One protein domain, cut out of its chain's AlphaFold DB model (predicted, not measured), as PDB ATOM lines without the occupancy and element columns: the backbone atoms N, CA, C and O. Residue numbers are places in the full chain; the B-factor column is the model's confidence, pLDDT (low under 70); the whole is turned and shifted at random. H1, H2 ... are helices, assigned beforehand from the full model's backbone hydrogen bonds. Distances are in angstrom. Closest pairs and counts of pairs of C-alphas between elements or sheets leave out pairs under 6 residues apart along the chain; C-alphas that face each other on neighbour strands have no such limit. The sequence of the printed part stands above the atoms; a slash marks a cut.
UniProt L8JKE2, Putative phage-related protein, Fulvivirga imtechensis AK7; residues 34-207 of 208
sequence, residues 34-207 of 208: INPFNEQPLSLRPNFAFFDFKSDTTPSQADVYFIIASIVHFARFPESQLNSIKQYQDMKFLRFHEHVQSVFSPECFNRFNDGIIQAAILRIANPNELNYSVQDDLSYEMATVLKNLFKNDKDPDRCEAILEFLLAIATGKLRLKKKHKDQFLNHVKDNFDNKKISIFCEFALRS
ATOM      1  N   ILE A  34      25.924 131.729 -17.543       91.88
ATOM      2  CA  ILE A  34      25.761 133.181 -17.450       91.88
ATOM      3  C   ILE A  34      25.232 133.601 -16.077       91.88
ATOM      4  O   ILE A  34      24.556 132.828 -15.391       91.88
ATOM      5  N   ASN A  35      25.466 134.858 -15.719       91.75
ATOM      6  CA  ASN A  35      24.796 135.481 -14.590       91.75
ATOM      7  C   ASN A  35      23.283 135.600 -14.907       91.75
ATOM      8  O   ASN A  35      22.908 136.204 -15.917       91.75
ATOM      9  N   PRO A  36      22.383 135.030 -14.081       90.19
ATOM     10  CA  PRO A  36      20.950 135.018 -14.371       90.19
ATOM     11  C   PRO A  36      20.263 136.383 -14.230       90.19
ATOM     12  O   PRO A  36      19.104 136.494 -14.630       90.19
ATOM     13  N   PHE A  37      20.928 137.388 -13.653       88.94
ATOM     14  CA  PHE A  37      20.353 138.703 -13.353       88.94
ATOM     15  C   PHE A  37      20.640 139.757 -14.425       88.94
ATOM     16  O   PHE A  37      19.794 140.610 -14.667       88.94
ATOM     17  N   ASN A  38      21.812 139.705 -15.064       88.44
ATOM     18  CA  ASN A  38      22.218 140.655 -16.112       88.44
ATOM     19  C   ASN A  38      22.506 139.985 -17.471       88.44
ATOM     20  O   ASN A  38      22.848 140.666 -18.436       88.44
ATOM     21  N   GLU A  39      22.386 138.656 -17.533       88.25
ATOM     22  CA  GLU A  39      22.628 137.822 -18.715       88.25
ATOM     23  C   GLU A  39      24.038 137.939 -19.312       88.25
ATOM     24  O   GLU A  39      24.269 137.528 -20.447       88.25
ATOM     25  N   GLN A  40      24.997 138.450 -18.539       90.00
ATOM     26  CA  GLN A  40      26.394 138.547 -18.947       90.00
ATOM     27  C   GLN A  40      27.190 137.297 -18.542       90.00
ATOM     28  O   GLN A  40      26.852 136.622 -17.558       90.00
ATOM     29  N   PRO A  41      28.274 136.972 -19.268       91.44
ATOM     30  CA  PRO A  41      29.240 135.978 -18.821       91.44
ATOM     31  C   PRO A  41      29.857 136.369 -17.472       91.44
ATOM     32  O   PRO A  41      30.082 137.547 -17.197       91.44
ATOM     33  N   LEU A  42      30.185 135.373 -16.642       91.75
ATOM     34  CA  LEU A  42      30.916 135.616 -15.395       91.75
ATOM     35  C   LEU A  42      32.279 136.250 -15.695       91.75
ATOM     36  O   LEU A  42      32.992 135.811 -16.598       91.75
ATOM     37  N   SER A  43      32.664 137.252 -14.920       89.31
ATOM     38  CA  SER A  43      33.954 137.930 -15.058       89.31
ATOM     39  C   SER A  43      34.583 138.129 -13.683       89.31
ATOM     40  O   SER A  43      33.908 137.998 -12.663       89.31
ATOM     41  N   LEU A  44      35.895 138.374 -13.635       87.44
ATOM     42  CA  LEU A  44      36.520 138.781 -12.377       87.44
ATOM     43  C   LEU A  44      36.044 140.182 -12.015       87.44
ATOM     44  O   LEU A  44      36.003 141.067 -12.873       87.44
ATOM     45  N   ARG A  45      35.757 140.410 -10.734       82.81
ATOM     46  CA  ARG A  45      35.425 141.754 -10.274       82.81
ATOM     47  C   ARG A  45      36.659 142.660 -10.347       82.81
ATOM     48  O   ARG A  45      37.765 142.200 -10.056       82.81
ATOM     49  N   PRO A  46      36.485 143.968 -10.615       73.31
ATOM     50  CA  PRO A  46      37.598 144.917 -10.740       73.31
ATOM     51  C   PRO A  46      38.539 144.996  -9.526       73.31
ATOM     52  O   PRO A  46      39.680 145.423  -9.658       73.31
ATOM     53  N   ASN A  47      38.077 144.587  -8.340       68.00
ATOM     54  CA  ASN A  47      38.848 144.628  -7.091       68.00
ATOM     55  C   ASN A  47      39.430 143.261  -6.694       68.00
ATOM     56  O   ASN A  47      39.727 143.034  -5.519       68.00
ATOM     57  N   PHE A  48      39.547 142.322  -7.633       72.19
ATOM     58  CA  PHE A  48      40.069 140.998  -7.328       72.19
ATOM     59  C   PHE A  48      41.540 141.053  -6.886       72.19
ATOM     60  O   PHE A  48      42.421 141.487  -7.620       72.19
ATOM     61  N   ALA A  49      41.816 140.567  -5.673       63.28
ATOM     62  CA  ALA A  49      43.098 140.770  -4.993       63.28
ATOM     63  C   ALA A  49      44.314 140.119  -5.677       63.28
ATOM     64  O   ALA A  49      45.443 140.528  -5.414       63.28
ATOM     65  N   PHE A  50      44.106 139.100  -6.518       63.34
ATOM     66  CA  PHE A  50      45.197 138.378  -7.184       63.34
ATOM     67  C   PHE A  50      45.428 138.815  -8.634       63.34
ATOM     68  O   PHE A  50      46.284 138.233  -9.299       63.34
ATOM     69  N   PHE A  51      44.692 139.814  -9.132       66.75
ATOM     70  CA  PHE A  51      44.888 140.334 -10.481       66.75
ATOM     71  C   PHE A  51      45.025 141.856 -10.468       66.75
ATOM     72  O   PHE A  51      44.153 142.563  -9.971       66.75
ATOM     73  N   ASP A  52      46.123 142.361 -11.028       66.88
ATOM     74  CA  ASP A  52      46.294 143.795 -11.236       66.88
ATOM     75  C   ASP A  52      45.708 144.180 -12.598       66.88
ATOM     76  O   ASP A  52      46.335 144.006 -13.642       66.88
ATOM     77  N   PHE A  53      44.492 144.726 -12.591       66.31
ATOM     78  CA  PHE A  53      43.818 145.207 -13.802       66.31
ATOM     79  C   PHE A  53      44.490 146.438 -14.437       66.31
ATOM     80  O   PHE A  53      43.984 146.961 -15.426       66.31
ATOM     81  N   LYS A  54      45.616 146.924 -13.892       62.50
ATOM     82  CA  LYS A  54      46.423 147.989 -14.507       62.50
ATOM     83  C   LYS A  54      47.213 147.529 -15.732       62.50
ATOM     84  O   LYS A  54      47.726 148.382 -16.451       62.50
ATOM     85  N   SER A  55      47.349 146.223 -15.969       62.59
ATOM     86  CA  SER A  55      47.872 145.709 -17.239       62.59
ATOM     87  C   SER A  55      46.800 145.763 -18.332       62.59
ATOM     88  O   SER A  55      45.650 145.437 -18.052       62.59
ATOM     89  N   ASP A  56      47.180 146.057 -19.579       64.06
ATOM     90  CA  ASP A  56      46.272 146.130 -20.747       64.06
ATOM     91  C   ASP A  56      45.540 144.810 -21.085       64.06
ATOM     92  O   ASP A  56      44.711 144.759 -21.993       64.06
ATOM     93  N   THR A  57      45.836 143.719 -20.376       70.75
ATOM     94  CA  THR A  57      45.245 142.397 -20.589       70.75
ATOM     95  C   THR A  57      44.284 142.031 -19.465       70.75
ATOM     96  O   THR A  57      44.706 141.780 -18.338       70.75
ATOM     97  N   THR A  58      42.992 141.930 -19.781       77.75
ATOM     98  CA  THR A  58      41.997 141.295 -18.907       77.75
ATOM     99  C   THR A  58      42.053 139.775 -19.075       77.75
ATOM    100  O   THR A  58      42.000 139.305 -20.215       77.75
ATOM    101  N   PRO A  59      42.129 138.992 -17.987       86.19
ATOM    102  CA  PRO A  59      42.235 137.545 -18.078       86.19
ATOM    103  C   PRO A  59      40.909 136.958 -18.565       86.19
ATOM    104  O   PRO A  59      39.829 137.387 -18.149       86.19
ATOM    105  N   SER A  60      40.990 135.969 -19.448       90.88
ATOM    106  CA  SER A  60      39.825 135.228 -19.928       90.88
ATOM    107  C   SER A  60      39.302 134.263 -18.861       90.88
ATOM    108  O   SER A  60      39.985 133.946 -17.880       90.88
ATOM    109  N   GLN A  61      38.093 133.726 -19.063       93.12
ATOM    110  CA  GLN A  61      37.593 132.663 -18.190       93.12
ATOM    111  C   GLN A  61      38.494 131.423 -18.206       93.12
ATOM    112  O   GLN A  61      38.630 130.765 -17.173       93.12
ATOM    113  N   ALA A  62      39.125 131.121 -19.343       92.94
ATOM    114  CA  ALA A  62      40.059 130.010 -19.477       92.94
ATOM    115  C   ALA A  62      41.311 130.212 -18.616       92.94
ATOM    116  O   ALA A  62      41.740 129.268 -17.953       92.94
ATOM    117  N   ASP A  63      41.844 131.436 -18.559       91.38
ATOM    118  CA  ASP A  63      43.009 131.766 -17.728       91.38
ATOM    119  C   ASP A  63      42.694 131.561 -16.246       91.38
ATOM    120  O   ASP A  63      43.423 130.870 -15.530       91.38
ATOM    121  N   VAL A  64      41.556 132.096 -15.790       92.00
ATOM    122  CA  VAL A  64      41.100 131.929 -14.403       92.00
ATOM    123  C   VAL A  64      40.876 130.455 -14.088       92.00
ATOM    124  O   VAL A  64      41.365 129.958 -13.072       92.00
ATOM    125  N   TYR A  65      40.185 129.729 -14.969       94.19
ATOM    126  CA  TYR A  65      39.952 128.299 -14.803       94.19
ATOM    127  C   TYR A  65      41.270 127.526 -14.688       94.19
ATOM    128  O   TYR A  65      41.425 126.714 -13.777       94.19
ATOM    129  N   PHE A  66      42.239 127.802 -15.559       93.38
ATOM    130  CA  PHE A  66      43.540 127.141 -15.553       93.38
ATOM    131  C   PHE A  66      44.339 127.424 -14.273       93.38
ATOM    132  O   PHE A  66      44.912 126.503 -13.682       93.38
ATOM    133  N   ILE A  67      44.335 128.672 -13.796       91.69
ATOM    134  CA  ILE A  67      44.995 129.060 -12.542       91.69
ATOM    135  C   ILE A  67      44.366 128.323 -11.358       91.69
ATOM    136  O   ILE A  67      45.076 127.681 -10.580       91.69
ATOM    137  N   ILE A  68      43.035 128.348 -11.237       93.00
ATOM    138  CA  ILE A  68      42.330 127.637 -10.163       93.00
ATOM    139  C   ILE A  68      42.566 126.125 -10.270       93.00
ATOM    140  O   ILE A  68      42.799 125.473  -9.253       93.00
ATOM    141  N   ALA A  69      42.588 125.561 -11.481       93.69
ATOM    142  CA  ALA A  69      42.869 124.143 -11.697       93.69
ATOM    143  C   ALA A  69      44.264 123.767 -11.208       93.69
ATOM    144  O   ALA A  69      44.424 122.746 -10.540       93.69
ATOM    145  N   SER A  70      45.246 124.624 -11.475       91.12
ATOM    146  CA  SER A  70      46.622 124.456 -11.016       91.12
ATOM    147  C   SER A  70      46.717 124.508  -9.488       91.12
ATOM    148  O   SER A  70      47.343 123.637  -8.885       91.12
ATOM    149  N   ILE A  71      46.032 125.462  -8.843       89.38
ATOM    150  CA  ILE A  71      45.984 125.585  -7.375       89.38
ATOM    151  C   ILE A  71      45.333 124.351  -6.739       89.38
ATOM    152  O   ILE A  71      45.871 123.776  -5.792       89.38
ATOM    153  N   VAL A  72      44.188 123.908  -7.264       89.62
ATOM    154  CA  VAL A  72      43.487 122.723  -6.753       89.62
ATOM    155  C   VAL A  72      44.311 121.455  -6.988       89.62
ATOM    156  O   VAL A  72      44.386 120.600  -6.109       89.62
ATOM    157  N   HIS A  73      44.970 121.330  -8.142       89.00
ATOM    158  CA  HIS A  73      45.872 120.214  -8.422       89.00
ATOM    159  C   HIS A  73      47.047 120.174  -7.435       89.00
ATOM    160  O   HIS A  73      47.338 119.117  -6.873       89.00
ATOM    161  N   PHE A  74      47.660 121.325  -7.155       85.56
ATOM    162  CA  PHE A  74      48.714 121.445  -6.150       85.56
ATOM    163  C   PHE A  74      48.225 121.040  -4.747       85.56
ATOM    164  O   PHE A  74      48.913 120.308  -4.040       85.56
ATOM    165  N   ALA A  75      47.002 121.426  -4.368       84.31
ATOM    166  CA  ALA A  75      46.397 121.044  -3.088       84.31
ATOM    167  C   ALA A  75      46.120 119.529  -2.948       84.31
ATOM    168  O   ALA A  75      46.041 119.022  -1.825       84.31
ATOM    169  N   ARG A  76      45.994 118.797  -4.065       85.50
ATOM    170  CA  ARG A  76      45.865 117.327  -4.085       85.50
ATOM    171  C   ARG A  76      47.218 116.625  -3.917       85.50
ATOM    172  O   ARG A  76      47.308 115.640  -3.184       85.50
ATOM    173  N   PHE A  77      48.271 117.139  -4.562       78.00
ATOM    174  CA  PHE A  77      49.585 116.484  -4.652       78.00
ATOM    175  C   PHE A  77      50.774 117.382  -4.258       78.00
ATOM    176  O   PHE A  77      51.662 117.620  -5.076       78.00
ATOM    177  N   PRO A  78      50.877 117.846  -3.005       63.31
ATOM    178  CA  PRO A  78      52.014 118.675  -2.603       63.31
ATOM    179  C   PRO A  78      53.303 117.869  -2.373       63.31
ATOM    180  O   PRO A  78      54.395 118.421  -2.453       63.31
ATOM    181  N   GLU A  79      53.218 116.561  -2.102       59.22
ATOM    182  CA  GLU A  79      54.393 115.691  -1.884       59.22
ATOM    183  C   GLU A  79      55.287 115.548  -3.123       59.22
ATOM    184  O   GLU A  79      56.502 115.439  -2.985       59.22
ATOM    185  N   SER A  80      54.730 115.606  -4.336       54.84
ATOM    186  CA  SER A  80      55.519 115.433  -5.562       54.84
ATOM    187  C   SER A  80      56.388 116.647  -5.918       54.84
ATOM    188  O   SER A  80      57.256 116.521  -6.778       54.84
ATOM    189  N   GLN A  81      56.196 117.804  -5.265       52.53
ATOM    190  CA  GLN A  81      56.885 119.057  -5.614       52.53
ATOM    191  C   GLN A  81      57.648 119.727  -4.455       52.53
ATOM    192  O   GLN A  81      58.448 120.625  -4.712       52.53
ATOM    193  N   LEU A  82      57.452 119.311  -3.194       52.41
ATOM    194  CA  LEU A  82      57.931 120.052  -2.014       52.41
ATOM    195  C   LEU A  82      58.863 119.272  -1.064       52.41
ATOM    196  O   LEU A  82      59.000 119.681   0.084       52.41
ATOM    197  N   ASN A  83      59.591 118.237  -1.514       50.94
ATOM    198  CA  ASN A  83      60.609 117.512  -0.709       50.94
ATOM    199  C   ASN A  83      61.644 118.413   0.033       50.94
ATOM    200  O   ASN A  83      62.435 117.923   0.837       50.94
ATOM    201  N   SER A  84      61.656 119.723  -0.220       52.34
ATOM    202  CA  SER A  84      62.522 120.753   0.353       52.34
ATOM    203  C   SER A  84      61.903 121.631   1.463       52.34
ATOM    204  O   SER A  84      62.654 122.377   2.097       52.34
ATOM    205  N   ILE A  85      60.596 121.576   1.765       53.25
ATOM    206  CA  ILE A  85      59.965 122.491   2.747       53.25
ATOM    207  C   ILE A  85      59.560 121.747   4.027       53.25
ATOM    208  O   ILE A  85      58.588 121.007   4.059       53.25
ATOM    209  N   LYS A  86      60.275 122.002   5.132       50.50
ATOM    210  CA  LYS A  86      60.092 121.388   6.469       50.50
ATOM    211  C   LYS A  86      58.741 121.671   7.172       50.50
ATOM    212  O   LYS A  86      58.597 121.332   8.340       50.50
ATOM    213  N   GLN A  87      57.759 122.275   6.501       51.78
ATOM    214  CA  GLN A  87      56.463 122.685   7.078       51.78
ATOM    215  C   GLN A  87      55.306 121.722   6.731       51.78
ATOM    216  O   GLN A  87      54.151 122.129   6.658       51.78
ATOM    217  N   TYR A  88      55.596 120.435   6.512       50.50
ATOM    218  CA  TYR A  88      54.580 119.440   6.125       50.50
ATOM    219  C   TYR A  88      53.560 119.095   7.216       50.50
ATOM    220  O   TYR A  88      52.508 118.552   6.890       50.50
ATOM    221  N   GLN A  89      53.855 119.356   8.492       49.69
ATOM    222  CA  GLN A  89      53.080 118.773   9.594       49.69
ATOM    223  C   GLN A  89      51.666 119.362   9.759       49.69
ATOM    224  O   GLN A  89      50.795 118.648  10.246       49.69
ATOM    225  N   ASP A  90      51.405 120.580   9.264       53.16
ATOM    226  CA  ASP A  90      50.107 121.262   9.432       53.16
ATOM    227  C   ASP A  90      49.324 121.482   8.121       53.16
ATOM    228  O   ASP A  90      48.214 122.025   8.134       53.16
ATOM    229  N   MET A  91      49.866 121.078   6.963       56.72
ATOM    230  CA  MET A  91      49.161 121.255   5.689       56.72
ATOM    231  C   MET A  91      48.031 120.231   5.538       56.72
ATOM    232  O   MET A  91      48.254 119.026   5.469       56.72
ATOM    233  N   LYS A  92      46.793 120.726   5.432       65.12
ATOM    234  CA  LYS A  92      45.622 119.910   5.087       65.12
ATOM    235  C   LYS A  92      45.581 119.691   3.575       65.12
ATOM    236  O   LYS A  92      45.606 120.650   2.809       65.12
ATOM    237  N   PHE A  93      45.502 118.432   3.157       73.62
ATOM    238  CA  PHE A  93      45.514 118.037   1.747       73.62
ATOM    239  C   PHE A  93      44.114 117.711   1.241       73.62
ATOM    240  O   PHE A  93      43.301 117.174   1.993       73.62
ATOM    241  N   LEU A  94      43.872 117.955  -0.049       69.69
ATOM    242  CA  LEU A  94      42.703 117.424  -0.749       69.69
ATOM    243  C   LEU A  94      42.986 115.975  -1.179       69.69
ATOM    244  O   LEU A  94      43.323 115.708  -2.329       69.69
ATOM    245  N   ARG A  95      42.913 115.039  -0.227       68.38
ATOM    246  CA  ARG A  95      43.089 113.595  -0.431       68.38
ATOM    247  C   ARG A  95      41.797 112.832  -0.171       68.38
ATOM    248  O   ARG A  95      41.109 113.036   0.828       68.38
ATOM    249  N   PHE A  96      41.517 111.885  -1.056       60.53
ATOM    250  CA  PHE A  96      40.406 110.959  -0.904       60.53
ATOM    251  C   PHE A  96      40.900 109.519  -1.078       60.53
ATOM    252  O   PHE A  96      41.153 109.088  -2.201       60.53
ATOM    253  N   HIS A  97      41.031 108.786   0.029       68.94
ATOM    254  CA  HIS A  97      41.351 107.352   0.083       68.94
ATOM    255  C   HIS A  97      40.594 106.687   1.247       68.94
ATOM    256  O   HIS A  97      39.933 107.373   2.023       68.94
ATOM    257  N   GLU A  98      40.679 105.361   1.391       58.97
ATOM    258  CA  GLU A  98      39.836 104.565   2.309       58.97
ATOM    259  C   GLU A  98      39.799 105.061   3.768       58.97
ATOM    260  O   GLU A  98      38.784 104.903   4.442       58.97
ATOM    261  N   HIS A  99      40.864 105.712   4.246       63.38
ATOM    262  CA  HIS A  99      40.975 106.200   5.627       63.38
ATOM    263  C   HIS A  99      40.907 107.727   5.774       63.38
ATOM    264  O   HIS A  99      40.873 108.226   6.898       63.38
ATOM    265  N   VAL A 100      40.903 108.482   4.669       68.50
ATOM    266  CA  VAL A 100      40.917 109.952   4.687       68.50
ATOM    267  C   VAL A 100      39.979 110.486   3.615       68.50
ATOM    268  O   VAL A 100      40.191 110.265   2.423       68.50
ATOM    269  N   GLN A 101      38.971 111.236   4.050       75.00
ATOM    270  CA  GLN A 101      38.070 111.975   3.173       75.00
ATOM    271  C   GLN A 101      38.183 113.460   3.496       75.00
ATOM    272  O   GLN A 101      37.586 113.945   4.453       75.00
ATOM    273  N   SER A 102      38.974 114.187   2.712       85.75
ATOM    274  CA  SER A 102      38.987 115.646   2.775       85.75
ATOM    275  C   SER A 102      37.990 116.231   1.781       85.75
ATOM    276  O   SER A 102      37.938 115.803   0.624       85.75
ATOM    277  N   VAL A 103      37.283 117.269   2.202       91.31
ATOM    278  CA  VAL A 103      36.485 118.125   1.323       91.31
ATOM    279  C   VAL A 103      37.072 119.532   1.299       91.31
ATOM    280  O   VAL A 103      37.859 119.898   2.177       91.31
ATOM    281  N   PHE A 104      36.672 120.339   0.320       92.12
ATOM    282  CA  PHE A 104      36.857 121.783   0.423       92.12
ATOM    283  C   PHE A 104      36.169 122.302   1.686       92.12
ATOM    284  O   PHE A 104      35.077 121.862   2.033       92.12
ATOM    285  N   SER A 105      36.800 123.248   2.377       92.12
ATOM    286  CA  SER A 105      36.119 123.962   3.457       92.12
ATOM    287  C   SER A 105      34.969 124.773   2.849       92.12
ATOM    288  O   SER A 105      35.224 125.501   1.886       92.12
ATOM    289  N   PRO A 106      33.745 124.730   3.406       94.12
ATOM    290  CA  PRO A 106      32.651 125.593   2.959       94.12
ATOM    291  C   PRO A 106      33.050 127.071   2.857       94.12
ATOM    292  O   PRO A 106      32.769 127.732   1.858       94.12
ATOM    293  N   GLU A 107      33.816 127.560   3.834       92.00
ATOM    294  CA  GLU A 107      34.343 128.929   3.884       92.00
ATOM    295  C   GLU A 107      35.188 129.352   2.672       92.00
ATOM    296  O   GLU A 107      35.318 130.550   2.406       92.00
ATOM    297  N   CYS A 108      35.724 128.416   1.881       90.56
ATOM    298  CA  CYS A 108      36.389 128.759   0.624       90.56
ATOM    299  C   CYS A 108      35.455 129.548  -0.306       90.56
ATOM    300  O   CYS A 108      35.902 130.500  -0.941       90.56
ATOM    301  N   PHE A 109      34.164 129.215  -0.350       92.38
ATOM    302  CA  PHE A 109      33.211 129.909  -1.215       92.38
ATOM    303  C   PHE A 109      32.817 131.296  -0.685       92.38
ATOM    304  O   PHE A 109      32.546 132.182  -1.491       92.38
ATOM    305  N   ASN A 110      32.853 131.518   0.636       88.31
ATOM    306  CA  ASN A 110      32.702 132.856   1.225       88.31
ATOM    307  C   ASN A 110      33.921 133.738   0.947       88.31
ATOM    308  O   ASN A 110      33.783 134.921   0.643       88.31
ATOM    309  N   ARG A 111      35.123 133.164   1.071       87.25
ATOM    310  CA  ARG A 111      36.384 133.894   0.909       87.25
ATOM    311  C   ARG A 111      36.662 134.264  -0.545       87.25
ATOM    312  O   ARG A 111      37.163 135.353  -0.804       87.25
ATOM    313  N   PHE A 112      36.359 133.362  -1.472       87.69
ATOM    314  CA  PHE A 112      36.527 133.560  -2.909       87.69
ATOM    315  C   PHE A 112      35.154 133.780  -3.539       87.69
ATOM    316  O   PHE A 112      34.589 132.881  -4.155       87.69
ATOM    317  N   ASN A 113      34.588 134.965  -3.307       85.56
ATOM    318  CA  ASN A 113      33.201 135.282  -3.645       85.56
ATOM    319  C   ASN A 113      32.993 135.835  -5.068       85.56
ATOM    320  O   ASN A 113      31.885 136.273  -5.380       85.56
ATOM    321  N   ASP A 114      34.033 135.844  -5.904       90.38
ATOM    322  CA  ASP A 114      33.927 136.059  -7.348       90.38
ATOM    323  C   ASP A 114      33.300 134.828  -8.000       90.38
ATOM    324  O   ASP A 114      33.814 133.708  -7.883       90.38
ATOM    325  N   GLY A 115      32.205 135.019  -8.727       92.12
ATOM    326  CA  GLY A 115      31.434 133.911  -9.264       92.12
ATOM    327  C   GLY A 115      32.200 133.071 -10.272       92.12
ATOM    328  O   GLY A 115      32.055 131.853 -10.288       92.12
ATOM    329  N   ILE A 116      33.085 133.688 -11.054       93.31
ATOM    330  CA  ILE A 116      33.984 132.980 -11.971       93.31
ATOM    331  C   ILE A 116      34.930 132.010 -11.238       93.31
ATOM    332  O   ILE A 116      35.196 130.913 -11.727       93.31
ATOM    333  N   ILE A 117      35.389 132.365 -10.033       93.50
ATOM    334  CA  ILE A 117      36.260 131.511  -9.213       93.50
ATOM    335  C   ILE A 117      35.445 130.401  -8.564       93.50
ATOM    336  O   ILE A 117      35.855 129.242  -8.597       93.50
ATOM    337  N   GLN A 118      34.275 130.732  -8.016       95.06
ATOM    338  CA  GLN A 118      33.360 129.735  -7.463       95.06
ATOM    339  C   GLN A 118      32.976 128.697  -8.528       95.06
ATOM    340  O   GLN A 118      33.072 127.496  -8.279       95.06
ATOM    341  N   ALA A 119      32.629 129.148  -9.736       96.31
ATOM    342  CA  ALA A 119      32.312 128.298 -10.878       96.31
ATOM    343  C   ALA A 119      33.500 127.416 -11.292       96.31
ATOM    344  O   ALA A 119      33.337 126.211 -11.499       96.31
ATOM    345  N   ALA A 120      34.712 127.982 -11.344       96.25
ATOM    346  CA  ALA A 120      35.927 127.220 -11.609       96.25
ATOM    347  C   ALA A 120      36.117 126.101 -10.572       96.25
ATOM    348  O   ALA A 120      36.237 124.933 -10.950       96.25
ATOM    349  N   ILE A 121      36.056 126.425  -9.274       95.75
ATOM    350  CA  ILE A 121      36.185 125.446  -8.183       95.75
ATOM    351  C   ILE A 121      35.152 124.323  -8.340       95.75
ATOM    352  O   ILE A 121      35.520 123.148  -8.302       95.75
ATOM    353  N   LEU A 122      33.878 124.663  -8.563       97.19
ATOM    354  CA  LEU A 122      32.796 123.683  -8.710       97.19
ATOM    355  C   LEU A 122      33.041 122.703  -9.862       97.19
ATOM    356  O   LEU A 122      32.773 121.508  -9.719       97.19
ATOM    357  N   ARG A 123      33.571 123.179 -10.993       95.31
ATOM    358  CA  ARG A 123      33.846 122.333 -12.163       95.31
ATOM    359  C   ARG A 123      35.093 121.462 -11.986       95.31
ATOM    360  O   ARG A 123      35.056 120.280 -12.338       95.31
ATOM    361  N   ILE A 124      36.153 122.011 -11.392       95.31
ATOM    362  CA  ILE A 124      37.462 121.357 -11.213       95.31
ATOM    363  C   ILE A 124      37.453 120.312 -10.093       95.31
ATOM    364  O   ILE A 124      38.150 119.294 -10.188       95.31
ATOM    365  N   ALA A 125      36.721 120.569  -9.007       94.00
ATOM    366  CA  ALA A 125      36.712 119.697  -7.837       94.00
ATOM    367  C   ALA A 125      36.265 118.277  -8.207       94.00
ATOM    368  O   ALA A 125      35.458 118.094  -9.107       94.00
ATOM    369  N   ASN A 126      36.735 117.240  -7.529       92.69
ATOM    370  CA  ASN A 126      36.154 115.907  -7.690       92.69
ATOM    371  C   ASN A 126      34.822 115.823  -6.919       92.69
ATOM    372  O   ASN A 126      34.696 116.467  -5.878       92.69
ATOM    373  N   PRO A 127      33.832 115.005  -7.334       92.38
ATOM    374  CA  PRO A 127      32.564 114.879  -6.599       92.38
ATOM    375  C   PRO A 127      32.716 114.471  -5.123       92.38
ATOM    376  O   PRO A 127      31.820 114.689  -4.311       92.38
ATOM    377  N   ASN A 128      33.833 113.834  -4.765       91.88
ATOM    378  CA  ASN A 128      34.154 113.485  -3.382       91.88
ATOM    379  C   ASN A 128      34.729 114.664  -2.583       91.88
ATOM    380  O   ASN A 128      34.514 114.727  -1.381       91.88
ATOM    381  N   GLU A 129      35.380 115.624  -3.244       94.12
ATOM    382  CA  GLU A 129      35.929 116.840  -2.621       94.12
ATOM    383  C   GLU A 129      34.833 117.870  -2.295       94.12
ATOM    384  O   GLU A 129      35.071 118.805  -1.538       94.12
ATOM    385  N   LEU A 130      33.627 117.694  -2.845       95.69
ATOM    386  CA  LEU A 130      32.429 118.491  -2.558       95.69
ATOM    387  C   LEU A 130      31.299 117.630  -1.964       95.69
ATOM    388  O   LEU A 130      30.113 117.962  -2.064       95.69
ATOM    389  N   ASN A 131      31.657 116.493  -1.361       95.44
ATOM    390  CA  ASN A 131      30.705 115.615  -0.700       95.44
ATOM    391  C   ASN A 131      30.514 115.994   0.771       95.44
ATOM    392  O   ASN A 131      31.011 115.323   1.669       95.44
ATOM    393  N   TYR A 132      29.738 117.039   1.022       96.19
ATOM    394  CA  TYR A 132      29.405 117.478   2.377       96.19
ATOM    395  C   TYR A 132      28.368 116.575   3.059       96.19
ATOM    396  O   TYR A 132      28.155 116.678   4.262       96.19
ATOM    397  N   SER A 133      27.724 115.663   2.320       95.31
ATOM    398  CA  SER A 133      26.682 114.773   2.852       95.31
ATOM    399  C   SER A 133      27.191 113.711   3.840       95.31
ATOM    400  O   SER A 133      26.383 113.099   4.541       95.31
ATOM    401  N   VAL A 134      28.513 113.516   3.920       91.81
ATOM    402  CA  VAL A 134      29.171 112.510   4.773       91.81
ATOM    403  C   VAL A 134      28.947 112.737   6.268       91.81
ATOM    404  O   VAL A 134      28.896 111.778   7.034       91.81
ATOM    405  N   GLN A 135      28.774 113.990   6.693       93.06
ATOM    406  CA  GLN A 135      28.550 114.375   8.086       93.06
ATOM    407  C   GLN A 135      27.429 115.412   8.167       93.06
ATOM    408  O   GLN A 135      27.239 116.214   7.254       93.06
ATOM    409  N   ASP A 136      26.634 115.362   9.239       96.00
ATOM    410  CA  ASP A 136      25.490 116.269   9.388       96.00
ATOM    411  C   ASP A 136      25.942 117.722   9.544       96.00
ATOM    412  O   ASP A 136      25.508 118.571   8.766       96.00
ATOM    413  N   ASP A 137      26.889 117.956  10.455       96.38
ATOM    414  CA  ASP A 137      27.454 119.274  10.754       96.38
ATOM    415  C   ASP A 137      28.101 119.907   9.521       96.38
ATOM    416  O   ASP A 137      27.814 121.050   9.184       96.38
ATOM    417  N   LEU A 138      28.893 119.130   8.778       95.06
ATOM    418  CA  LEU A 138      29.541 119.582   7.548       95.06
ATOM    419  C   LEU A 138      28.517 119.939   6.456       95.06
ATOM    420  O   LEU A 138      28.650 120.944   5.754       95.06
ATOM    421  N   SER A 139      27.461 119.134   6.315       97.75
ATOM    422  CA  SER A 139      26.368 119.445   5.396       97.75
ATOM    423  C   SER A 139      25.588 120.686   5.833       97.75
ATOM    424  O   SER A 139      25.110 121.420   4.966       97.75
ATOM    425  N   TYR A 140      25.407 120.893   7.136       97.69
ATOM    426  CA  TYR A 140      24.726 122.057   7.693       97.69
ATOM    427  C   TYR A 140      25.551 123.333   7.486       97.69
ATOM    428  O   TYR A 140      25.013 124.348   7.038       97.69
ATOM    429  N   GLU A 141      26.859 123.264   7.739       97.31
ATOM    430  CA  GLU A 141      27.818 124.346   7.511       97.31
ATOM    431  C   GLU A 141      27.796 124.778   6.043       97.31
ATOM    432  O   GLU A 141      27.534 125.944   5.748       97.31
ATOM    433  N   MET A 142      27.946 123.830   5.109       97.69
ATOM    434  CA  MET A 142      27.898 124.146   3.682       97.69
ATOM    435  C   MET A 142      26.558 124.759   3.268       97.69
ATOM    436  O   MET A 142      26.533 125.749   2.542       97.69
ATOM    437  N   ALA A 143      25.431 124.230   3.752       97.25
ATOM    438  CA  ALA A 143      24.127 124.821   3.454       97.25
ATOM    439  C   ALA A 143      23.976 126.242   4.023       97.25
ATOM    440  O   ALA A 143      23.333 127.084   3.398       97.25
ATOM    441  N   THR A 144      24.577 126.524   5.178       96.19
ATOM    442  CA  THR A 144      24.602 127.864   5.781       96.19
ATOM    443  C   THR A 144      25.436 128.827   4.942       96.19
ATOM    444  O   THR A 144      24.970 129.925   4.640       96.19
ATOM    445  N   VAL A 145      26.614 128.397   4.480       95.62
ATOM    446  CA  VAL A 145      27.437 129.161   3.531       95.62
ATOM    447  C   VAL A 145      26.655 129.470   2.256       95.62
ATOM    448  O   VAL A 145      26.585 130.627   1.856       95.62
ATOM    449  N   LEU A 146      25.988 128.484   1.651       95.75
ATOM    450  CA  LEU A 146      25.195 128.709   0.437       95.75
ATOM    451  C   LEU A 146      24.049 129.702   0.657       95.75
ATOM    452  O   LEU A 146      23.833 130.577  -0.177       95.75
ATOM    453  N   LYS A 147      23.329 129.612   1.781       93.81
ATOM    454  CA  LYS A 147      22.276 130.586   2.117       93.81
ATOM    455  C   LYS A 147      22.838 131.997   2.296       93.81
ATOM    456  O   LYS A 147      22.197 132.955   1.881       93.81
ATOM    457  N   ASN A 148      24.029 132.119   2.882       91.25
ATOM    458  CA  ASN A 148      24.708 133.400   3.069       91.25
ATOM    459  C   ASN A 148      25.244 133.987   1.759       91.25
ATOM    460  O   ASN A 148      25.234 135.207   1.605       91.25
ATOM    461  N   LEU A 149      25.703 133.143   0.831       90.75
ATOM    462  CA  LEU A 149      26.108 133.557  -0.513       90.75
ATOM    463  C   LEU A 149      24.905 134.025  -1.335       90.75
ATOM    464  O   LEU A 149      24.986 135.040  -2.018       90.75
ATOM    465  N   PHE A 150      23.782 133.313  -1.224       90.50
ATOM    466  CA  PHE A 150      22.564 133.544  -2.003       90.50
ATOM    467  C   PHE A 150      21.429 134.106  -1.148       90.50
ATOM    468  O   PHE A 150      20.300 133.607  -1.158       90.50
ATOM    469  N   LYS A 151      21.724 135.156  -0.388       84.62
ATOM    470  CA  LYS A 151      20.704 135.988   0.253       84.62
ATOM    471  C   LYS A 151      20.336 137.145  -0.668       84.62
ATOM    472  O   LYS A 151      21.200 137.718  -1.330       84.62
ATOM    473  N   ASN A 152      19.050 137.478  -0.723       69.94
ATOM    474  CA  ASN A 152      18.562 138.575  -1.549       69.94
ATOM    475  C   ASN A 152      18.907 139.929  -0.901       69.94
ATOM    476  O   ASN A 152      18.083 140.547  -0.231       69.94
ATOM    477  N   ASP A 153      20.146 140.379  -1.100       66.25
ATOM    478  CA  ASP A 153      20.668 141.639  -0.553       66.25
ATOM    479  C   ASP A 153      20.533 142.828  -1.530       66.25
ATOM    480  O   ASP A 153      21.147 143.871  -1.321       66.25
ATOM    481  N   LYS A 154      19.734 142.705  -2.603       61.16
ATOM    482  CA  LYS A 154      19.664 143.671  -3.728       61.16
ATOM    483  C   LYS A 154      20.994 143.918  -4.461       61.16
ATOM    484  O   LYS A 154      21.056 144.842  -5.263       61.16
ATOM    485  N   ASP A 155      22.023 143.111  -4.208       70.81
ATOM    486  CA  ASP A 155      23.318 143.149  -4.894       70.81
ATOM    487  C   ASP A 155      23.381 141.989  -5.911       70.81
ATOM    488  O   ASP A 155      23.640 140.844  -5.518       70.81
ATOM    489  N   PRO A 156      23.086 142.243  -7.202       66.12
ATOM    490  CA  PRO A 156      23.046 141.202  -8.230       66.12
ATOM    491  C   PRO A 156      24.415 140.558  -8.471       66.12
ATOM    492  O   PRO A 156      24.480 139.399  -8.888       66.12
ATOM    493  N   ASP A 157      25.501 141.277  -8.176       70.88
ATOM    494  CA  ASP A 157      26.862 140.825  -8.460       70.88
ATOM    495  C   ASP A 157      27.305 139.740  -7.472       70.88
ATOM    496  O   ASP A 157      28.114 138.876  -7.812       70.88
ATOM    497  N   ARG A 158      26.730 139.707  -6.261       78.50
ATOM    498  CA  ARG A 158      27.014 138.676  -5.245       78.50
ATOM    499  C   ARG A 158      26.479 137.293  -5.588       78.50
ATOM    500  O   ARG A 158      27.073 136.299  -5.180       78.50
ATOM    501  N   CYS A 159      25.367 137.225  -6.314       87.75
ATOM    502  CA  CYS A 159      24.655 135.974  -6.584       87.75
ATOM    503  C   CYS A 159      24.929 135.414  -7.992       87.75
ATOM    504  O   CYS A 159      24.259 134.478  -8.426       87.75
ATOM    505  N   GLU A 160      25.906 135.967  -8.714       90.88
ATOM    506  CA  GLU A 160      26.144 135.696 -10.137       90.88
ATOM    507  C   GLU A 160      26.396 134.210 -10.469       90.88
ATOM    508  O   GLU A 160      25.948 133.729 -11.509       90.88
ATOM    509  N   ALA A 161      27.029 133.449  -9.566       93.69
ATOM    510  CA  ALA A 161      27.341 132.028  -9.766       93.69
ATOM    511  C   ALA A 161      26.229 131.061  -9.327       93.69
ATOM    512  O   ALA A 161      26.439 129.846  -9.334       93.69
ATOM    513  N   ILE A 162      25.043 131.549  -8.945       95.44
ATOM    514  CA  ILE A 162      23.981 130.696  -8.386       95.44
ATOM    515  C   ILE A 162      23.610 129.521  -9.303       95.44
ATOM    516  O   ILE A 162      23.413 128.405  -8.822       95.44
ATOM    517  N   LEU A 163      23.593 129.727 -10.626       95.00
ATOM    518  CA  LEU A 163      23.285 128.658 -11.579       95.00
ATOM    519  C   LEU A 163      24.337 127.534 -11.562       95.00
ATOM    520  O   LEU A 163      23.975 126.369 -11.698       95.00
ATOM    521  N   GLU A 164      25.617 127.851 -11.346       96.44
ATOM    522  CA  GLU A 164      26.694 126.852 -11.249       96.44
ATOM    523  C   GLU A 164      26.552 126.001  -9.984       96.44
ATOM    524  O   GLU A 164      26.708 124.782 -10.041       96.44
ATOM    525  N   PHE A 165      26.178 126.607  -8.851       97.38
ATOM    526  CA  PHE A 165      25.908 125.852  -7.625       97.38
ATOM    527  C   PHE A 165      24.690 124.945  -7.767       97.38
ATOM    528  O   PHE A 165      24.743 123.781  -7.367       97.38
ATOM    529  N   LEU A 166      23.602 125.444  -8.357       96.50
ATOM    530  CA  LEU A 166      22.410 124.629  -8.579       96.50
ATOM    531  C   LEU A 166      22.689 123.482  -9.559       96.50
ATOM    532  O   LEU A 166      22.261 122.357  -9.302       96.50
ATOM    533  N   LEU A 167      23.461 123.723 -10.628       94.88
ATOM    534  CA  LEU A 167      23.921 122.670 -11.537       94.88
ATOM    535  C   LEU A 167      24.794 121.643 -10.804       94.88
ATOM    536  O   LEU A 167      24.607 120.437 -10.977       94.88
ATOM    537  N   ALA A 168      25.733 122.093  -9.971       96.88
ATOM    538  CA  ALA A 168      26.601 121.208  -9.201       96.88
ATOM    539  C   ALA A 168      25.800 120.327  -8.229       96.88
ATOM    540  O   ALA A 168      26.094 119.139  -8.099       96.88
ATOM    541  N   ILE A 169      24.759 120.871  -7.594       97.06
ATOM    542  CA  ILE A 169      23.840 120.098  -6.748       97.06
ATOM    543  C   ILE A 169      23.041 119.103  -7.594       97.06
ATOM    544  O   ILE A 169      23.012 117.917  -7.274       97.06
ATOM    545  N   ALA A 170      22.439 119.560  -8.694       93.88
ATOM    546  CA  ALA A 170      21.603 118.731  -9.562       93.88
ATOM    547  C   ALA A 170      22.364 117.564 -10.209       93.88
ATOM    548  O   ALA A 170      21.794 116.509 -10.472       93.88
ATOM    549  N   THR A 171      23.660 117.738 -10.460       92.31
ATOM    550  CA  THR A 171      24.527 116.705 -11.050       92.31
ATOM    551  C   THR A 171      25.193 115.803 -10.010       92.31
ATOM    552  O   THR A 171      25.950 114.906 -10.380       92.31
ATOM    553  N   GLY A 172      24.951 116.029  -8.714       93.25
ATOM    554  CA  GLY A 172      25.606 115.293  -7.630       93.25
ATOM    555  C   GLY A 172      27.097 115.614  -7.474       93.25
ATOM    556  O   GLY A 172      27.807 114.909  -6.754       93.25
ATOM    557  N   LYS A 173      27.583 116.673  -8.132       95.06
ATOM    558  CA  LYS A 173      28.944 117.194  -7.972       95.06
ATOM    559  C   LYS A 173      29.130 117.763  -6.568       95.06
ATOM    560  O   LYS A 173      30.096 117.407  -5.907       95.06
ATOM    561  N   LEU A 174      28.184 118.590  -6.114       97.31
ATOM    562  CA  LEU A 174      28.083 119.098  -4.747       97.31
ATOM    563  C   LEU A 174      26.962 118.348  -4.032       97.31
ATOM    564  O   LEU A 174      25.803 118.425  -4.434       97.31
ATOM    565  N   ARG A 175      27.289 117.620  -2.961       96.94
ATOM    566  CA  ARG A 175      26.315 116.787  -2.240       96.94
ATOM    567  C   ARG A 175      26.100 117.298  -0.830       96.94
ATOM    568  O   ARG A 175      27.041 117.405  -0.052       96.94
ATOM    569  N   LEU A 176      24.841 117.547  -0.498       97.56
ATOM    570  CA  LEU A 176      24.360 117.856   0.846       97.56
ATOM    571  C   LEU A 176      23.444 116.725   1.304       97.56
ATOM    572  O   LEU A 176      22.850 116.021   0.484       97.56
ATOM    573  N   LYS A 177      23.262 116.579   2.615       96.94
ATOM    574  CA  LYS A 177      22.172 115.751   3.128       96.94
ATOM    575  C   LYS A 177      20.833 116.320   2.679       96.94
ATOM    576  O   LYS A 177      20.656 117.536   2.637       96.94
ATOM    577  N   LYS A 178      19.870 115.432   2.412       95.94
ATOM    578  CA  LYS A 178      18.549 115.784   1.865       95.94
ATOM    579  C   LYS A 178      17.884 116.947   2.607       95.94
ATOM    580  O   LYS A 178      17.536 117.935   1.979       95.94
ATOM    581  N   LYS A 179      17.821 116.885   3.943       96.62
ATOM    582  CA  LYS A 179      17.272 117.959   4.791       96.62
ATOM    583  C   LYS A 179      17.888 119.332   4.481       96.62
ATOM    584  O   LYS A 179      17.160 120.303   4.321       96.62
ATOM    585  N   HIS A 180      19.214 119.417   4.402       97.69
ATOM    586  CA  HIS A 180      19.927 120.677   4.174       97.69
ATOM    587  C   HIS A 180      19.841 121.136   2.717       97.69
ATOM    588  O   HIS A 180      19.687 122.330   2.465       97.69
ATOM    589  N   LYS A 181      19.869 120.186   1.773       97.19
ATOM    590  CA  LYS A 181      19.619 120.437   0.350       97.19
ATOM    591  C   LYS A 181      18.250 121.085   0.150       97.19
ATOM    592  O   LYS A 181      18.172 122.171  -0.409       97.19
ATOM    593  N   ASP A 182      17.195 120.453   0.655       95.94
ATOM    594  CA  ASP A 182      15.816 120.909   0.474       95.94
ATOM    595  C   ASP A 182      15.605 122.286   1.125       95.94
ATOM    596  O   ASP A 182      15.018 123.180   0.521       95.94
ATOM    597  N   GLN A 183      16.173 122.509   2.317       95.31
ATOM    598  CA  GLN A 183      16.157 123.820   2.973       95.31
ATOM    599  C   GLN A 183      16.854 124.916   2.158       95.31
ATOM    600  O   GLN A 183      16.380 126.049   2.140       95.31
ATOM    601  N   PHE A 184      17.996 124.616   1.533       96.44
ATOM    602  CA  PHE A 184      18.695 125.576   0.680       96.44
ATOM    603  C   PHE A 184      17.910 125.863  -0.606       96.44
ATOM    604  O   PHE A 184      17.729 127.022  -0.963       96.44
ATOM    605  N   LEU A 185      17.392 124.832  -1.277       96.00
ATOM    606  CA  LEU A 185      16.645 125.002  -2.526       96.00
ATOM    607  C   LEU A 185      15.329 125.763  -2.314       96.00
ATOM    608  O   LEU A 185      14.976 126.594  -3.146       96.00
ATOM    609  N   ASN A 186      14.639 125.535  -1.193       93.56
ATOM    610  CA  ASN A 186      13.469 126.330  -0.818       93.56
ATOM    611  C   ASN A 186      13.858 127.787  -0.539       93.56
ATOM    612  O   ASN A 186      13.244 128.684  -1.100       93.56
ATOM    613  N   HIS A 187      14.943 128.022   0.213       93.88
ATOM    614  CA  HIS A 187      15.467 129.377   0.430       93.88
ATOM    615  C   HIS A 187      15.730 130.106  -0.894       93.88
ATOM    616  O   HIS A 187      15.331 131.255  -1.039       93.88
ATOM    617  N   VAL A 188      16.339 129.448  -1.884       94.12
ATOM    618  CA  VAL A 188      16.566 130.053  -3.207       94.12
ATOM    619  C   VAL A 188      15.245 130.383  -3.909       94.12
ATOM    620  O   VAL A 188      15.091 131.491  -4.414       94.12
ATOM    621  N   LYS A 189      14.276 129.461  -3.921       91.69
ATOM    622  CA  LYS A 189      12.961 129.700  -4.541       91.69
ATOM    623  C   LYS A 189      12.203 130.862  -3.899       91.69
ATOM    624  O   LYS A 189      11.582 131.638  -4.613       91.69
ATOM    625  N   ASP A 190      12.286 130.996  -2.580       91.19
ATOM    626  CA  ASP A 190      11.589 132.048  -1.839       91.19
ATOM    627  C   ASP A 190      12.237 133.431  -2.035       91.19
ATOM    628  O   ASP A 190      11.580 134.457  -1.865       91.19
ATOM    629  N   ASN A 191      13.529 133.475  -2.380       89.81
ATOM    630  CA  ASN A 191      14.304 134.715  -2.463       89.81
ATOM    631  C   ASN A 191      14.519 135.236  -3.891       89.81
ATOM    632  O   ASN A 191      14.801 136.426  -4.047       89.81
ATOM    633  N   PHE A 192      14.404 134.384  -4.915       90.31
ATOM    634  CA  PHE A 192      14.703 134.742  -6.301       90.31
ATOM    635  C   PHE A 192      13.542 134.415  -7.243       90.31
ATOM    636  O   PHE A 192      13.263 133.251  -7.524       90.31
ATOM    637  N   ASP A 193      12.939 135.455  -7.819       89.06
ATOM    638  CA  ASP A 193      11.966 135.327  -8.905       89.06
ATOM    639  C   ASP A 193      12.682 135.376 -10.266       89.06
ATOM    640  O   ASP A 193      12.790 136.415 -10.917       89.06
ATOM    641  N   ASN A 194      13.279 134.250 -10.665       90.38
ATOM    642  CA  ASN A 194      13.963 134.121 -11.952       90.38
ATOM    643  C   ASN A 194      13.713 132.744 -12.573       90.38
ATOM    644  O   ASN A 194      14.008 131.707 -11.976       90.38
ATOM    645  N   LYS A 195      13.241 132.729 -13.824       89.81
ATOM    646  CA  LYS A 195      12.871 131.496 -14.535       89.81
ATOM    647  C   LYS A 195      14.027 130.493 -14.646       89.81
ATOM    648  O   LYS A 195      13.802 129.300 -14.454       89.81
ATOM    649  N   LYS A 196      15.257 130.948 -14.932       90.38
ATOM    650  CA  LYS A 196      16.432 130.062 -15.062       90.38
ATOM    651  C   LYS A 196      16.762 129.425 -13.709       90.38
ATOM    652  O   LYS A 196      16.925 128.210 -13.639       90.38
ATOM    653  N   ILE A 197      16.768 130.222 -12.637       92.69
ATOM    654  CA  ILE A 197      17.000 129.747 -11.262       92.69
ATOM    655  C   ILE A 197      15.953 128.695 -10.867       92.69
ATOM    656  O   ILE A 197      16.321 127.610 -10.418       92.69
ATOM    657  N   SER A 198      14.666 128.963 -11.101       91.25
ATOM    658  CA  SER A 198      13.577 128.034 -10.772       91.25
ATOM    659  C   SER A 198      13.729 126.676 -11.457       91.25
ATOM    660  O   SER A 198      13.599 125.643 -10.798       91.25
ATOM    661  N   ILE A 199      14.082 126.666 -12.747       89.69
ATOM    662  CA  ILE A 199      14.320 125.436 -13.516       89.69
ATOM    663  C   ILE A 199      15.458 124.614 -12.894       89.69
ATOM    664  O   ILE A 199      15.305 123.420 -12.632       89.69
ATOM    665  N   PHE A 200      16.589 125.254 -12.596       91.38
ATOM    666  CA  PHE A 200      17.727 124.582 -11.970       91.38
ATOM    667  C   PHE A 200      17.410 124.066 -10.558       91.38
ATOM    668  O   PHE A 200      17.820 122.959 -10.201       91.38
ATOM    669  N   CYS A 201      16.634 124.813  -9.769       92.56
ATOM    670  CA  CYS A 201      16.150 124.364  -8.465       92.56
ATOM    671  C   CYS A 201      15.254 123.122  -8.576       92.56
ATOM    672  O   CYS A 201      15.371 122.202  -7.767       92.56
ATOM    673  N   GLU A 202      14.359 123.065  -9.566       89.88
ATOM    674  CA  GLU A 202      13.530 121.881  -9.810       89.88
ATOM    675  C   GLU A 202      14.365 120.657 -10.184       89.88
ATOM    676  O   GLU A 202      14.116 119.566  -9.664       89.88
ATOM    677  N   PHE A 203      15.394 120.830 -11.016       86.88
ATOM    678  CA  PHE A 203      16.331 119.753 -11.331       86.88
ATOM    679  C   PHE A 203      17.085 119.270 -10.087       86.88
ATOM    680  O   PHE A 203      17.147 118.066  -9.826       86.88
ATOM    681  N   ALA A 204      17.576 120.194  -9.261       90.19
ATOM    682  CA  ALA A 204      18.281 119.870  -8.023       90.19
ATOM    683  C   ALA A 204      17.401 119.112  -7.005       90.19
ATOM    684  O   ALA A 204      17.877 118.192  -6.328       90.19
ATOM    685  N   LEU A 205      16.105 119.431  -6.929       87.56
ATOM    686  CA  LEU A 205      15.148 118.712  -6.079       87.56
ATOM    687  C   LEU A 205      14.893 117.277  -6.564       87.56
ATOM    688  O   LEU A 205      14.740 116.376  -5.739       87.56
ATOM    689  N   ARG A 206      14.866 117.058  -7.885       83.31
ATOM    690  CA  ARG A 206      14.594 115.743  -8.497       83.31
ATOM    691  C   ARG A 206      15.801 114.808  -8.499       83.31
ATOM    692  O   ARG A 206      15.608 113.598  -8.491       83.31
ATOM    693  N   SER A 207      17.019 115.348  -8.488       73.62
ATOM    694  CA  SER A 207      18.241 114.547  -8.353       73.62
ATOM    695  C   SER A 207      18.285 113.847  -6.981       73.62
ATOM    696  O   SER A 207      18.292 114.510  -5.935       73.62
TER     697      SER A 207
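This is residues 34 to 207 of the 208 residues of the protein "Putative phage-related protein" of Fulvivirga imtechensis AK7 (UniProt L8JKE2). The domain is a flat slab of two helix layers: H1, H3, H5 and H7 make one row, with H1 set aslant at its end, and the shorter row of H2, H4 and H6 covers part of it. Residues 80 to 87 stick out beyond the end of the slab where H1 lies, and residues 34 to 60 run past the side where H1, H3 and H5 begin. The printed part has 174 residues with seven named helices, H1 to H7 in order along the chain, and no named strand; the class is all helix, though under half of the residues, 80, are in named elements. The whole is compact, with a radius of gyration of the C-alphas of 17.0 A, and spans 53 by 47 by 22 A.

The longest helix is H1, residues 61 to 76. It touches H3, residues 115 to 124, the same way at a steep tilt of 52 degrees; their closest C-alphas, of Tyr 65 and Ala 120, are 5.3 A apart. H3 touches H5, residues 162 to 170, the same way at a shallow tilt of 22 degrees, closest at the C-alphas of Ala 119 and Glu 164, 5.8 A. H5 touches H7, residues 195 to 206, the same way at a shallow tilt of 21 degrees, closest at the C-alphas of Ala 170 and Ala 204, 3.8 A. H7 forms a helical hairpin with H6, residues 178 to 191: they touch, opposite ways at a shallow tilt of 15 degrees, with the C-alphas of Leu 185 and Cys 201 closest at 6.0 A. H6 touches H4, residues 136 to 149, the same way at a shallow tilt of 12 degrees, closest at the C-alphas of Ala 143 and His 180, 5.9 A. With residues 145 to 149 alone, H4 touches H2, residues 107 to 111; the C-alphas of Asn 110 and Val 145 are closest at 6.8 A. H2 and H3 are close but not clearly touching, with the C-alphas of Phe 109 and Gln 118 closest at 6.3 A. The helix packing is mostly aligned: of the 5 pairs of touching helices that have a tilt, H2 with its five residues left out, 4 are at a shallow tilt. H1 and H7 are apart, among others. In H1 to H7 every O i to N i+4 pair is within hydrogen-bond range.

H1 measures 22.4 A from C-alpha 61 at (37.593, 132.663, -18.190) to C-alpha 76 at (45.865, 117.327, -4.085). H4 and H6 are each 19.9 A long, H7 17.0 A, H3 14.1 A, H5 12.3 A and H2 6.1 A. H7 ends with C-alpha 206 at (14.594, 115.743, -8.497).

The C-alphas farthest apart, of Ser 84 and Asp 193, are 53.4 A from each other. The printed part has no cut. The links H1 to H2, H3 to H4 and H4 to H5 are long; in the first, residues 96 to 97 pair antiparallel with residues 100 to 101. The mean pLDDT of the printed part is 84.9, and 35 residues are under 70, among them residues 49 to 56, 78 to 92 and 94 to 100.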